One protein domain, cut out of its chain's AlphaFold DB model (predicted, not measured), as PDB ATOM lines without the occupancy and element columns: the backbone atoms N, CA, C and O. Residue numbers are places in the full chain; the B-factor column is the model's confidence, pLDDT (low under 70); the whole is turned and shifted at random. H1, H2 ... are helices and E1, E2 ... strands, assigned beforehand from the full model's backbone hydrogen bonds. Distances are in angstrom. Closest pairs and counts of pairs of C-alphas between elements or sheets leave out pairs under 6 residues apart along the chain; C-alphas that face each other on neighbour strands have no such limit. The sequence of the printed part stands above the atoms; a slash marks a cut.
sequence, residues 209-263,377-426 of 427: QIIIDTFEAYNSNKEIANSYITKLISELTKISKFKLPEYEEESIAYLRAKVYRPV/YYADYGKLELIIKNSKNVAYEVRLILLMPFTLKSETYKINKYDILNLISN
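AT A GLANCE: This is residues 209 to 263 and 377 to 426 of the 427 residues of the protein "PLDc_2 domain-containing protein" of Caldisphaera sp (UniProt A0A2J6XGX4). A strongly twisted five-stranded sheet, curled like part of a barrel, wraps round the long helix H2, which the shorter helices H1 and H3 touch. The long strands E2 and E3 both bend and run side by side. The printed part has 105 residues with three named helices and five named strands, in the order E1 H1 H2 E2 E3 E4 E5 H3; the sheet, order E1 E2 E3 E4 E5, is mixed. The class is mixed, helices and strands; the whole is compact, radius of gyration of the C-alphas 13.7 A, spans 44 by 28 by 26 A.

HOW THE PARTS SIT: E2, residues 250 to 262, and E3, residues 377 to 390, are antiparallel, with N 255 and O 384 within hydrogen-bond range at 2.8 A. E2 bends by 54 degrees at Tyr 254, E3 by 64 degrees at Asp 380. E3, E4, residues 395 to 402, and E5, residues 411 to 416, form a meander, each strand the antiparallel neighbour of the one before; N 387 and O 399 are 2.9 A apart, N 398 and O 413 2.8 A. Edge strand E1, residues 211 to 213, is parallel to E2, with N 212 and O 256 2.8 A apart. The sheet curls round H2, residues 222 to 238, in two layers, a helix on one face of a sheet. H1, residues 214 to 217, touches H2 residues 224 to 229 alone, closest at the C-alphas of Ala 217 and Ala 225, 5.1 A. E1, H1, H2 and E2 form a strand-helix-strand unit, parallel strands joined through helices, with a right-handed crossover. H3, residues 417 to 425, only grazes the sheet and touches H2 residues 230 to 234 alone, closest at the C-alphas of Thr 230 and Ile 420, 5.8 A. In H2 and H3 every O i to N i+4 pair is within hydrogen-bond range; H1 is too short for one.

IN THESE COORDINATES: E1 begins at C-alpha 211 (176.838, 175.640, 150.224). E2 spans 34.9 A, E3 36.6 A, H2 24.4 A and E4 22.4 A. H3 ends at C-alpha 425 (184.962, 155.663, 157.737).

THE WHOLE: Residues 264 to 376 are not printed; C-alphas 263 and 377 are 5.3 A apart. The link H2 to E2 is long. Seven residues have pLDDT under 70, among them 240 and 407.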
ATOM      1  N   GLN A 209     180.630 178.225 155.125       74.69
ATOM      2  CA  GLN A 209     181.387 177.822 153.930       74.69
ATOM      3  C   GLN A 209     180.719 176.678 153.155       74.69
ATOM      4  O   GLN A 209     180.953 176.529 151.954       74.69
ATOM      5  N   ILE A 210     179.869 175.878 153.808       84.50
ATOM      6  CA  ILE A 210     179.144 174.798 153.140       84.50
ATOM      7  C   ILE A 210     177.934 175.385 152.414       84.50
ATOM      8  O   ILE A 210     177.009 175.929 153.025       84.50
ATOM      9  N   ILE A 211     177.940 175.230 151.089       88.25
ATOM     10  CA  ILE A 211     176.838 175.640 150.224       88.25
ATOM     11  C   ILE A 211     175.940 174.435 149.951       88.25
ATOM     12  O   ILE A 211     176.340 173.487 149.274       88.25
ATOM     13  N   ILE A 212     174.706 174.493 150.447       89.06
ATOM     14  CA  ILE A 212     173.662 173.526 150.121       89.06
ATOM     15  C   ILE A 212     172.918 173.961 148.860       89.06
ATOM     16  O   ILE A 212     172.449 175.092 148.737       89.06
ATOM     17  N   ASP A 213     172.775 173.038 147.924       90.56
ATOM     18  CA  ASP A 213     171.947 173.219 146.747       90.56
ATOM     19  C   ASP A 213     170.499 172.851 147.087       90.56
ATOM     20  O   ASP A 213     170.167 171.687 147.330       90.56
ATOM     21  N   THR A 214     169.619 173.851 147.116       86.88
ATOM     22  CA  THR A 214     168.206 173.623 147.447       86.88
ATOM     23  C   THR A 214     167.479 172.773 146.408       86.88
ATOM     24  O   THR A 214     166.509 172.109 146.761       86.88
ATOM     25  N   PHE A 215     167.930 172.734 145.149       85.81
ATOM     26  CA  PHE A 215     167.349 171.844 144.143       85.81
ATOM     27  C   PHE A 215     167.616 170.372 144.488       85.81
ATOM     28  O   PHE A 215     166.706 169.547 144.402       85.81
ATOM     29  N   GLU A 216     168.824 170.048 144.949       88.25
ATOM     30  CA  GLU A 216     169.162 168.684 145.375       88.25
ATOM     31  C   GLU A 216     168.488 168.322 146.702       88.25
ATOM     32  O   GLU A 216     167.928 167.237 146.857       88.25
ATOM     33  N   ALA A 217     168.476 169.264 147.647       86.88
ATOM     34  CA  ALA A 217     167.928 169.038 148.978       86.88
ATOM     35  C   ALA A 217     166.394 168.942 149.010       86.88
ATOM     36  O   ALA A 217     165.853 168.323 149.920       86.88
ATOM     37  N   TYR A 218     165.684 169.534 148.042       85.44
ATOM     38  CA  TYR A 218     164.216 169.496 147.934       85.44
ATOM     39  C   TYR A 218     163.737 168.671 146.727       85.44
ATOM     40  O   TYR A 218     162.646 168.899 146.196       85.44
ATOM     41  N   ASN A 219     164.546 167.702 146.283       83.75
ATOM     42  CA  ASN A 219     164.264 166.901 145.095       83.75
ATOM     43  C   ASN A 219     162.922 166.146 145.175       83.75
ATOM     44  O   ASN A 219     162.511 165.638 146.221       83.75
ATOM     45  N   SER A 220     162.231 166.030 144.034       79.31
ATOM     46  CA  SER A 220     161.008 165.221 143.921       79.31
ATOM     47  C   SER A 220     161.257 163.737 144.230       79.31
ATOM     48  O   SER A 220     160.385 163.056 144.782       79.31
ATOM     49  N   ASN A 221     162.461 163.239 143.937       86.44
ATOM     50  CA  ASN A 221     162.918 161.919 144.339       86.44
ATOM     51  C   ASN A 221     163.584 161.982 145.728       86.44
ATOM     52  O   ASN A 221     164.697 162.481 145.888       86.44
ATOM     53  N   LYS A 222     162.893 161.425 146.732       85.94
ATOM     54  CA  LYS A 222     163.349 161.387 148.128       85.94
ATOM     55  C   LYS A 222     164.630 160.581 148.337       85.94
ATOM     56  O   LYS A 222     165.359 160.891 149.265       85.94
ATOM     57  N   GLU A 223     164.906 159.570 147.518       88.94
ATOM     58  CA  GLU A 223     166.135 158.776 147.641       88.94
ATOM     59  C   GLU A 223     167.354 159.597 147.219       88.94
ATOM     60  O   GLU A 223     168.369 159.596 147.913       88.94
ATOM     61  N   ILE A 224     167.221 160.371 146.136       88.31
ATOM     62  CA  ILE A 224     168.256 161.313 145.688       88.31
ATOM     63  C   ILE A 224     168.477 162.390 146.755       88.31
ATOM     64  O   ILE A 224     169.617 162.627 147.150       88.31
ATOM     65  N   ALA A 225     167.395 162.982 147.276       89.44
ATOM     66  CA  ALA A 225     167.480 163.976 148.346       89.44
ATOM     67  C   ALA A 225     168.133 163.397 149.615       89.44
ATOM     68  O   ALA A 225     169.039 164.013 150.169       89.44
ATOM     69  N   ASN A 226     167.743 162.188 150.036       91.12
ATOM     70  CA  ASN A 226     168.368 161.490 151.161       91.12
ATOM     71  C   ASN A 226     169.864 161.285 150.917       91.12
ATOM     72  O   ASN A 226     170.657 161.643 151.774       91.12
ATOM     73  N   SER A 227     170.260 160.768 149.749       91.69
ATOM     74  CA  SER A 227     171.672 160.559 149.407       91.69
ATOM     75  C   SER A 227     172.479 161.858 149.476       91.69
ATOM     76  O   SER A 227     173.581 161.881 150.027       91.69
ATOM     77  N   TYR A 228     171.916 162.953 148.960       92.88
ATOM     78  CA  TYR A 228     172.528 164.275 149.024       92.88
ATOM     79  C   TYR A 228     172.680 164.772 150.470       92.88
ATOM     80  O   TYR A 228     173.756 165.226 150.858       92.88
ATOM     81  N   ILE A 229     171.641 164.621 151.294       92.69
ATOM     82  CA  ILE A 229     171.649 165.028 152.705       92.69
ATOM     83  C   ILE A 229     172.614 164.170 153.531       92.69
ATOM     84  O   ILE A 229     173.329 164.710 154.369       92.69
ATOM     85  N   THR A 230     172.703 162.862 153.284       92.81
ATOM     86  CA  THR A 230     173.685 161.984 153.943       92.81
ATOM     87  C   THR A 230     175.110 162.471 153.680       92.81
ATOM     88  O   THR A 230     175.900 162.587 154.616       92.81
ATOM     89  N   LYS A 231     175.432 162.819 152.425       91.62
ATOM     90  CA  LYS A 231     176.740 163.390 152.064       91.62
ATOM     91  C   LYS A 231     176.981 164.722 152.765       91.62
ATOM     92  O   LYS A 231     178.042 164.910 153.341       91.62
ATOM     93  N   LEU A 232     175.986 165.608 152.778       91.06
ATOM     94  CA  LEU A 232     176.070 166.895 153.469       91.06
ATOM     95  C   LEU A 232     176.376 166.732 154.963       91.06
ATOM     96  O   LEU A 232     177.230 167.433 155.496       91.06
ATOM     97  N   ILE A 233     175.698 165.801 155.635       91.44
ATOM     98  CA  ILE A 233     175.934 165.516 157.053       91.44
ATOM     99  C   ILE A 233     177.347 164.968 157.260       91.44
ATOM    100  O   ILE A 233     178.030 165.404 158.180       91.44
ATOM    101  N   SER A 234     177.804 164.065 156.388       88.94
ATOM    102  CA  SER A 234     179.186 163.576 156.418       88.94
ATOM    103  C   SER A 234     180.194 164.724 156.277       88.94
ATOM    104  O   SER A 234     181.117 164.814 157.083       88.94
ATOM    105  N   GLU A 235     179.997 165.660 155.342       88.81
ATOM    106  CA  GLU A 235     180.860 166.847 155.219       88.81
ATOM    107  C   GLU A 235     180.814 167.735 156.469       88.81
ATOM    108  O   GLU A 235     181.856 168.179 156.945       88.81
ATOM    109  N   LEU A 236     179.631 167.944 157.054       88.56
ATOM    110  CA  LEU A 236     179.491 168.718 158.287       88.56
ATOM    111  C   LEU A 236     180.292 168.107 159.433       88.56
ATOM    112  O   LEU A 236     180.978 168.834 160.140       88.56
ATOM    113  N   THR A 237     180.269 166.782 159.584       88.19
ATOM    114  CA  THR A 237     181.033 166.098 160.641       88.19
ATOM    115  C   THR A 237     182.548 166.181 160.476       88.19
ATOM    116  O   THR A 237     183.270 165.981 161.450       88.19
ATOM    117  N   LYS A 238     183.050 166.501 159.276       86.06
ATOM    118  CA  LYS A 238     184.487 166.744 159.058       86.06
ATOM    119  C   LYS A 238     184.923 168.105 159.586       86.06
ATOM    120  O   LYS A 238     186.101 168.299 159.882       86.06
ATOM    121  N   ILE A 239     183.994 169.052 159.719       81.94
ATOM    122  CA  ILE A 239     184.269 170.319 160.388       81.94
ATOM    123  C   ILE A 239     184.412 170.007 161.875       81.94
ATOM    124  O   ILE A 239     183.440 169.637 162.529       81.94
ATOM    125  N   SER A 240     185.624 170.187 162.412       59.31
ATOM    126  CA  SER A 240     186.075 169.731 163.742       59.31
ATOM    127  C   SER A 240     185.203 170.129 164.942       59.31
ATOM    128  O   SER A 240     185.429 169.651 166.053       59.31
ATOM    129  N   LYS A 241     184.206 170.994 164.743       75.38
ATOM    130  CA  LYS A 241     183.326 171.518 165.787       75.38
ATOM    131  C   LYS A 241     181.859 171.097 165.659       75.38
ATOM    132  O   LYS A 241     181.106 171.332 166.599       75.38
ATOM    133  N   PHE A 242     181.437 170.474 164.556       84.19
ATOM    134  CA  PHE A 242     180.063 169.985 164.425       84.19
ATOM    135  C   PHE A 242     179.962 168.537 164.907       84.19
ATOM    136  O   PHE A 242     180.540 167.627 164.314       84.19
ATOM    137  N   LYS A 243     179.203 168.315 165.984       88.69
ATOM    138  CA  LYS A 243     178.941 166.980 166.530       88.69
ATOM    139  C   LYS A 243     177.525 166.535 166.190       88.69
ATOM    140  O   LYS A 243     176.569 167.303 166.325       88.69
ATOM    141  N   LEU A 244     177.398 165.281 165.758       90.19
ATOM    142  CA  LEU A 244     176.089 164.650 165.627       90.19
ATOM    143  C   LEU A 244     175.442 164.515 167.012       90.19
ATOM    144  O   LEU A 244     176.159 164.242 167.973       90.19
ATOM    145  N   PRO A 245     174.117 164.696 167.109       90.75
ATOM    146  CA  PRO A 245     173.418 164.672 168.387       90.75
ATOM    147  C   PRO A 245     173.432 163.272 169.004       90.75
ATOM    148  O   PRO A 245     173.189 162.271 168.309       90.75
ATOM    149  N   GLU A 246     173.640 163.195 170.315       86.75
ATOM    150  CA  GLU A 246     173.486 161.956 171.074       86.75
ATOM    151  C   GLU A 246     172.013 161.757 171.490       86.75
ATOM    152  O   GLU A 246     171.112 162.417 170.975       86.75
ATOM    153  N   TYR A 247     171.713 160.726 172.279       82.62
ATOM    154  CA  TYR A 247     170.351 160.243 172.559       82.62
ATOM    155  C   TYR A 247     169.339 161.363 172.893       82.62
ATOM    156  O   TYR A 247     169.495 162.060 173.885       82.62
ATOM    157  N   GLU A 248     168.274 161.491 172.086       78.38
ATOM    158  CA  GLU A 248     167.224 162.529 172.204       78.38
ATOM    159  C   GLU A 248     167.678 163.995 172.056       78.38
ATOM    160  O   GLU A 248     166.852 164.899 172.194       78.38
ATOM    161  N   GLU A 249     168.934 164.246 171.690       88.00
ATOM    162  CA  GLU A 249     169.453 165.591 171.442       88.00
ATOM    163  C   GLU A 249     169.151 166.085 170.019       88.00
ATOM    164  O   GLU A 249     168.815 165.321 169.098       88.00
ATOM    165  N   GLU A 250     169.301 167.399 169.838       91.88
ATOM    166  CA  GLU A 250     169.220 168.086 168.553       91.88
ATOM    167  C   GLU A 250     170.508 168.880 168.308       91.88
ATOM    168  O   GLU A 250     170.941 169.651 169.161       91.88
ATOM    169  N   SER A 251     171.095 168.717 167.122       90.56
ATOM    170  CA  SER A 251     172.196 169.553 166.637       90.56
ATOM    171  C   SER A 251     171.681 170.461 165.532       90.56
ATOM    172  O   SER A 251     170.977 170.013 164.624       90.56
ATOM    173  N   ILE A 252     172.064 171.735 165.586       90.88
ATOM    174  CA  ILE A 252     171.656 172.749 164.611       90.88
ATOM    175  C   ILE A 252     172.888 173.221 163.842       90.88
ATOM    176  O   ILE A 252     173.915 173.535 164.440       90.88
ATOM    177  N   ALA A 253     172.784 173.282 162.515       89.81
ATOM    178  CA  ALA A 253     173.777 173.908 161.650       89.81
ATOM    179  C   ALA A 253     173.135 174.996 160.788       89.81
ATOM    180  O   ALA A 253     172.067 174.798 160.206       89.81
ATOM    181  N   TYR A 254     173.830 176.125 160.658       89.31
ATOM    182  CA  TYR A 254     173.465 177.199 159.741       89.31
ATOM    183  C   TYR A 254     174.360 177.134 158.508       89.31
ATOM    184  O   TYR A 254     175.583 177.244 158.610       89.31
ATOM    185  N   LEU A 255     173.733 176.930 157.353       89.31
ATOM    186  CA  LEU A 255     174.383 176.711 156.065       89.31
ATOM    187  C   LEU A 255     174.011 177.817 155.083       89.31
ATOM    188  O   LEU A 255     172.931 178.414 155.164       89.31
ATOM    189  N   ARG A 256     174.869 178.040 154.090       90.06
ATOM    190  CA  ARG A 256     174.540 178.900 152.955       90.06
ATOM    191  C   ARG A 256     173.755 178.092 151.930       90.06
ATOM    192  O   ARG A 256     174.186 177.021 151.532       90.06
ATOM    193  N   ALA A 257     172.618 178.591 151.469       90.19
ATOM    194  CA  ALA A 257     171.760 177.884 150.526       90.19
ATOM    195  C   ALA A 257     171.773 178.546 149.152       90.19
ATOM    196  O   ALA A 257     171.429 179.718 149.043       90.19
ATOM    197  N   LYS A 258     172.116 177.789 148.107       91.81
ATOM    198  CA  LYS A 258     171.925 178.189 146.711       91.81
ATOM    199  C   LYS A 258     170.452 178.005 146.347       91.81
ATOM    200  O   LYS A 258     169.939 176.882 146.375       91.81
ATOM    201  N   VAL A 259     169.770 179.103 146.041       90.00
ATOM    202  CA  VAL A 259     168.337 179.155 145.717       90.00
ATOM    203  C   VAL A 259     168.156 179.625 144.283       90.00
ATOM    204  O   VAL A 259     168.854 180.521 143.827       90.00
ATOM    205  N   TYR A 260     167.199 179.042 143.575       89.38
ATOM    206  CA  TYR A 260     166.955 179.334 142.167       89.38
ATOM    207  C   TYR A 260     165.735 180.235 142.009       89.38
ATOM    208  O   TYR A 260     164.668 179.937 142.551       89.38
ATOM    209  N   ARG A 261     165.870 181.313 141.233       87.12
ATOM    210  CA  ARG A 261     164.759 182.212 140.897       87.12
ATOM    211  C   ARG A 261     164.662 182.429 139.388       87.12
ATOM    212  O   ARG A 261     165.701 182.583 138.745       87.12
ATOM    213  N   PRO A 262     163.445 182.448 138.817       88.25
ATOM    214  CA  PRO A 262     163.280 182.794 137.415       88.25
ATOM    215  C   PRO A 262     163.704 184.252 137.195       88.25
ATOM    216  O   PRO A 262     163.492 185.110 138.053       88.25
ATOM    217  N   VAL A 263     164.313 184.533 136.045       89.81
ATOM    218  CA  VAL A 263     164.576 185.915 135.610       89.81
ATOM    219  C   VAL A 263     163.259 186.626 135.263       89.81
ATOM    220  O   VAL A 263     162.288 185.970 134.894       89.81
ATOM    221  N   TYR A 377     167.036 181.049 134.763       92.56
ATOM    222  CA  TYR A 377     167.083 181.228 136.204       92.56
ATOM    223  C   TYR A 377     168.405 181.884 136.594       92.56
ATOM    224  O   TYR A 377     169.416 181.694 135.925       92.56
ATOM    225  N   TYR A 378     168.401 182.630 137.692       91.38
ATOM    226  CA  TYR A 378     169.624 182.990 138.399       91.38
ATOM    227  C   TYR A 378     169.681 182.249 139.731       91.38
ATOM    228  O   TYR A 378     168.649 181.912 140.325       91.38
ATOM    229  N   ALA A 379     170.901 182.000 140.192       90.81
ATOM    230  CA  ALA A 379     171.144 181.534 141.539       90.81
ATOM    231  C   ALA A 379     171.357 182.714 142.482       90.81
ATOM    232  O   ALA A 379     172.176 183.596 142.234       90.81
ATOM    233  N   ASP A 380     170.619 182.689 143.578       89.44
ATOM    234  CA  ASP A 380     170.756 183.586 144.712       89.44
ATOM    235  C   ASP A 380     171.208 182.777 145.936       89.44
ATOM    236  O   ASP A 380     171.200 181.541 145.922       89.44
ATOM    237  N   TYR A 381     171.611 183.459 147.005       88.88
ATOM    238  CA  TYR A 381     172.107 182.816 148.213       88.88
ATOM    239  C   TYR A 381     171.314 183.248 149.443       88.88
ATOM    240  O   TYR A 381     171.217 184.428 149.763       88.88
ATOM    241  N   GLY A 382     170.763 182.266 150.152       87.56
ATOM    242  CA  GLY A 382     170.072 182.447 151.426       87.56
ATOM    243  C   GLY A 382     170.782 181.746 152.579       87.56
ATOM    244  O   GLY A 382     171.844 181.143 152.405       87.56
ATOM    245  N   LYS A 383     170.161 181.789 153.760       88.38
ATOM    246  CA  LYS A 383     170.553 180.969 154.911       88.38
ATOM    247  C   LYS A 383     169.581 179.805 155.074       88.38
ATOM    248  O   LYS A 383     168.371 179.982 154.933       88.38
ATOM    249  N   LEU A 384     170.110 178.626 155.373       90.31
ATOM    250  CA  LEU A 384     169.339 177.430 155.681       90.31
ATOM    251  C   LEU A 384     169.729 176.914 157.059       90.31
ATOM    252  O   LEU A 384     170.906 176.763 157.368       90.31
ATOM    253  N   GLU A 385     168.722 176.636 157.870       91.25
ATOM    254  CA  GLU A 385     168.855 175.963 159.150       91.25
ATOM    255  C   GLU A 385     168.626 174.459 158.941       91.25
ATOM    256  O   GLU A 385     167.584 174.025 158.437       91.25
ATOM    257  N   LEU A 386     169.637 173.667 159.290       92.25
ATOM    258  CA  LEU A 386     169.619 172.211 159.290       92.25
ATOM    259  C   LEU A 386     169.511 171.740 160.739       92.25
ATOM    260  O   LEU A 386     170.433 171.946 161.523       92.25
ATOM    261  N   ILE A 387     168.408 171.081 161.082       92.19
ATOM    262  CA  ILE A 387     168.194 170.509 162.414       92.19
ATOM    263  C   ILE A 387     168.296 168.999 162.293       92.19
ATOM    264  O   ILE A 387     167.528 168.378 161.558       92.19
ATOM    265  N   ILE A 388     169.247 168.412 163.008       93.44
ATOM    266  CA  ILE A 388     169.457 166.969 163.073       93.44
ATOM    267  C   ILE A 388     169.005 166.516 164.452       93.44
ATOM    268  O   ILE A 388     169.505 167.015 165.453       93.44
ATOM    269  N   LYS A 389     168.086 165.557 164.506       93.50
ATOM    270  CA  LYS A 389     167.603 164.949 165.742       93.50
ATOM    271  C   LYS A 389     167.925 163.467 165.765       93.50
ATOM    272  O   LYS A 389     167.652 162.745 164.801       93.50
ATOM    273  N   ASN A 390     168.459 162.989 166.879       89.44
ATOM    274  CA  ASN A 390     168.676 161.564 167.077       89.44
ATOM    275  C   ASN A 390     167.353 160.875 167.449       89.44
ATOM    276  O   ASN A 390     166.871 160.985 168.576       89.44
ATOM    277  N   SER A 391     166.742 160.156 166.503       81.00
ATOM    278  CA  SER A 391     165.593 159.303 166.826       81.00
ATOM    279  C   SER A 391     166.100 158.003 167.464       81.00
ATOM    280  O   SER A 391     167.070 157.431 166.965       81.00
ATOM    281  N   LYS A 392     165.450 157.536 168.547       66.62
ATOM    282  CA  LYS A 392     165.844 156.451 169.491       66.62
ATOM    283  C   LYS A 392     166.335 155.104 168.916       66.62
ATOM    284  O   LYS A 392     166.672 154.213 169.682       66.62
ATOM    285  N   ASN A 393     166.401 154.947 167.598       68.25
ATOM    286  CA  ASN A 393     166.729 153.711 166.901       68.25
ATOM    287  C   ASN A 393     167.988 153.902 166.021       68.25
ATOM    288  O   ASN A 393     169.094 154.134 166.511       68.25
ATOM    289  N   VAL A 394     167.818 153.848 164.698       82.31
ATOM    290  CA  VAL A 394     168.881 153.686 163.689       82.31
ATOM    291  C   VAL A 394     168.973 154.844 162.692       82.31
ATOM    292  O   VAL A 394     169.707 154.760 161.713       82.31
ATOM    293  N   ALA A 395     168.224 155.927 162.905       89.00
ATOM    294  CA  ALA A 395     168.151 157.031 161.957       89.00
ATOM    295  C   ALA A 395     168.204 158.398 162.643       89.00
ATOM    296  O   ALA A 395     167.704 158.565 163.760       89.00
ATOM    297  N   TYR A 396     168.760 159.376 161.937       91.94
ATOM    298  CA  TYR A 396     168.565 160.785 162.239       91.94
ATOM    299  C   TYR A 396     167.318 161.299 161.527       91.94
ATOM    300  O   TYR A 396     167.071 160.975 160.363       91.94
ATOM    301  N   GLU A 397     166.541 162.112 162.231       93.38
ATOM    302  CA  GLU A 397     165.528 162.957 161.618       93.38
ATOM    303  C   GLU A 397     166.173 164.295 161.271       93.38
ATOM    304  O   GLU A 397     166.733 164.965 162.133       93.38
ATOM    305  N   VAL A 398     166.132 164.660 159.996       92.81
ATOM    306  CA  VAL A 398     166.831 165.828 159.468       92.81
ATOM    307  C   VAL A 398     165.803 166.780 158.892       92.81
ATOM    308  O   VAL A 398     165.127 166.445 157.919       92.81
ATOM    309  N   ARG A 399     165.672 167.961 159.490       94.19
ATOM    310  CA  ARG A 399     164.740 169.003 159.063       94.19
ATOM    311  C   ARG A 399     165.502 170.151 158.417       94.19
ATOM    312  O   ARG A 399     166.436 170.685 159.006       94.19
ATOM    313  N   LEU A 400     165.069 170.540 157.222       91.50
ATOM    314  CA  LEU A 400     165.591 171.695 156.495       91.50
ATOM    315  C   LEU A 400     164.613 172.861 156.616       91.50
ATOM    316  O   LEU A 400     163.429 172.706 156.303       91.50
ATOM    317  N   ILE A 401     165.104 174.028 157.024       88.25
ATOM    318  CA  ILE A 401     164.327 175.268 157.080       88.25
ATOM    319  C   ILE A 401     165.087 176.348 156.319       88.25
ATOM    320  O   ILE A 401     166.163 176.775 156.725       88.25
ATOM    321  N   LEU A 402     164.523 176.805 155.203       85.06
ATOM    322  CA  LEU A 402     165.059 177.966 154.502       85.06
ATOM    323  C   LEU A 402     164.593 179.243 155.213       85.06
ATOM    324  O   LEU A 402     163.394 179.423 155.430       85.06
ATOM    325  N   LEU A 403     165.540 180.099 155.594       82.19
ATOM    326  CA  LEU A 403     165.265 181.352 156.293       82.19
ATOM    327  C   LEU A 403     164.924 182.475 155.297       82.19
ATOM    328  O   LEU A 403     165.201 182.392 154.096       82.19
ATOM    329  N   MET A 404     164.332 183.555 155.813       69.81
ATOM    330  CA  MET A 404     164.000 184.754 155.031       69.81
ATOM    331  C   MET A 404     165.223 185.276 154.245       69.81
ATOM    332  O   MET A 404     166.343 185.213 154.758       69.81
ATOM    333  N   PRO A 405     165.044 185.796 153.011       65.06
ATOM    334  CA  PRO A 405     163.782 186.221 152.390       65.06
ATOM    335  C   PRO A 405     163.034 185.125 151.614       65.06
ATOM    336  O   PRO A 405     162.057 185.417 150.927       65.06
ATOM    337  N   PHE A 406     163.487 183.873 151.671       72.94
ATOM    338  CA  PHE A 406     162.900 182.791 150.889       72.94
ATOM    339  C   PHE A 406     161.976 181.939 151.758       72.94
ATOM    340  O   PHE A 406     162.373 181.453 152.810       72.94
ATOM    341  N   THR A 407     160.750 181.698 151.299       66.06
ATOM    342  CA  THR A 407     159.793 180.844 152.013       66.06
ATOM    343  C   THR A 407     159.603 179.527 151.269       66.06
ATOM    344  O   THR A 407     158.803 179.443 150.333       66.06
ATOM    345  N   LEU A 408     160.326 178.483 151.685       73.94
ATOM    346  CA  LEU A 408     160.039 177.099 151.297       73.94
ATOM    347  C   LEU A 408     159.420 176.353 152.471       73.94
ATOM    348  O   LEU A 408     159.760 176.590 153.628       73.94
ATOM    349  N   LYS A 409     158.494 175.436 152.172       80.50
ATOM    350  CA  LYS A 409     157.957 174.543 153.197       80.50
ATOM    351  C   LYS A 409     159.104 173.673 153.706       80.50
ATOM    352  O   LYS A 409     159.781 173.060 152.889       80.50
ATOM    353  N   SER A 410     159.277 173.594 155.022       86.56
ATOM    354  CA  SER A 410     160.269 172.704 155.621       86.56
ATOM    355  C   SER A 410     160.055 171.261 155.160       86.56
ATOM    356  O   SER A 410     158.919 170.773 155.167       86.56
ATOM    357  N   GLU A 411     161.138 170.577 154.811       88.00
ATOM    358  CA  GLU A 411     161.128 169.148 154.496       88.00
ATOM    359  C   GLU A 411     161.890 168.377 155.576       88.00
ATOM    360  O   GLU A 411     162.857 168.876 156.160       88.00
ATOM    361  N   THR A 412     161.419 167.160 155.845       91.94
ATOM    362  CA  THR A 412     161.973 166.277 156.870       91.94
ATOM    363  C   THR A 412     162.363 164.947 156.250       91.94
ATOM    364  O   THR A 412     161.564 164.298 155.565       91.94
ATOM    365  N   TYR A 413     163.582 164.523 156.549       92.38
ATOM    366  CA  TYR A 413     164.203 163.318 156.030       92.38
ATOM    367  C   TYR A 413     164.572 162.377 157.168       92.38
ATOM    368  O   TYR A 413     164.872 162.809 158.279       92.38
ATOM    369  N   LYS A 414     164.534 161.075 156.888       93.06
ATOM    370  CA  LYS A 414     165.020 160.039 157.800       93.06
ATOM    371  C   LYS A 414     166.267 159.436 157.180       93.06
ATOM    372  O   LYS A 414     166.163 158.772 156.150       93.06
ATOM    373  N   ILE A 415     167.415 159.694 157.792       92.75
ATOM    374  CA  ILE A 415     168.724 159.278 157.289       92.75
ATOM    375  C   ILE A 415     169.264 158.167 158.175       92.75
ATOM    376  O   ILE A 415     169.324 158.328 159.392       92.75
ATOM    377  N   ASN A 416     169.649 157.038 157.586       92.06
ATOM    378  CA  ASN A 416     170.208 155.921 158.336       92.06
ATOM    379  C   ASN A 416     171.586 156.301 158.907       92.06
ATOM    380  O   ASN A 416     172.450 156.808 158.192       92.06
ATOM    381  N   LYS A 417     171.797 156.042 160.202       90.12
ATOM    382  CA  LYS A 417     173.068 156.301 160.893       90.12
ATOM    383  C   LYS A 417     174.228 155.549 160.234       90.12
ATOM    384  O   LYS A 417     175.310 156.113 160.112       90.12
ATOM    385  N   TYR A 418     173.996 154.318 159.775       89.06
ATOM    386  CA  TYR A 418     175.019 153.502 159.116       89.06
ATOM    387  C   TYR A 418     175.506 154.118 157.802       89.06
ATOM    388  O   TYR A 418     176.700 154.070 157.524       89.06
ATOM    389  N   ASP A 419     174.621 154.755 157.029       88.06
ATOM    390  CA  ASP A 419     175.002 155.399 155.765       88.06
ATOM    391  C   ASP A 419     175.956 156.576 156.008       88.06
ATOM    392  O   ASP A 419     176.904 156.778 155.253       88.06
ATOM    393  N   ILE A 420     175.736 157.329 157.091       86.44
ATOM    394  CA  ILE A 420     176.618 158.430 157.494       86.44
ATOM    395  C   ILE A 420     177.958 157.880 157.994       86.44
ATOM    396  O   ILE A 420     179.007 158.344 157.555       86.44
ATOM    397  N   LEU A 421     177.935 156.873 158.873       85.06
ATOM    398  CA  LEU A 421     179.151 156.279 159.436       85.06
ATOM    399  C   LEU A 421     180.042 155.651 158.358       85.06
ATOM    400  O   LEU A 421     181.246 155.874 158.380       85.06
ATOM    401  N   ASN A 422     179.455 154.953 157.381       84.62
ATOM    402  CA  ASN A 422     180.190 154.377 156.254       84.62
ATOM    403  C   ASN A 422     180.872 155.448 155.389       84.62
ATOM    404  O   ASN A 422     181.947 155.210 154.846       84.62
ATOM    405  N   LEU A 423     180.259 156.624 155.222       83.50
ATOM    406  CA  LEU A 423     180.887 157.729 154.492       83.50
ATOM    407  C   LEU A 423     182.017 158.378 155.293       83.50
ATOM    408  O   LEU A 423     183.002 158.806 154.702       83.50
ATOM    409  N   ILE A 424     181.890 158.429 156.620       83.06
ATOM    410  CA  ILE A 424     182.932 158.955 157.509       83.06
ATOM    411  C   ILE A 424     184.132 157.996 157.575       83.06
ATOM    412  O   ILE A 424     185.263 158.462 157.593       83.06
ATOM    413  N   SER A 425     183.905 156.677 157.585       75.69
ATOM    414  CA  SER A 425     184.962 155.663 157.737       75.69
ATOM    415  C   SER A 425     185.762 155.359 156.466       75.69
ATOM    416  O   SER A 425     186.773 154.672 156.545       75.69
ATOM    417  N   ASN A 426     185.286 155.788 155.293       62.38
ATOM    418  CA  ASN A 426     185.944 155.573 153.994       62.38
ATOM    419  C   ASN A 426     186.883 156.731 153.595       62.38
ATOM    420  O   ASN A 426     187.183 156.915 152.414       62.38
TER     421      ASN A 426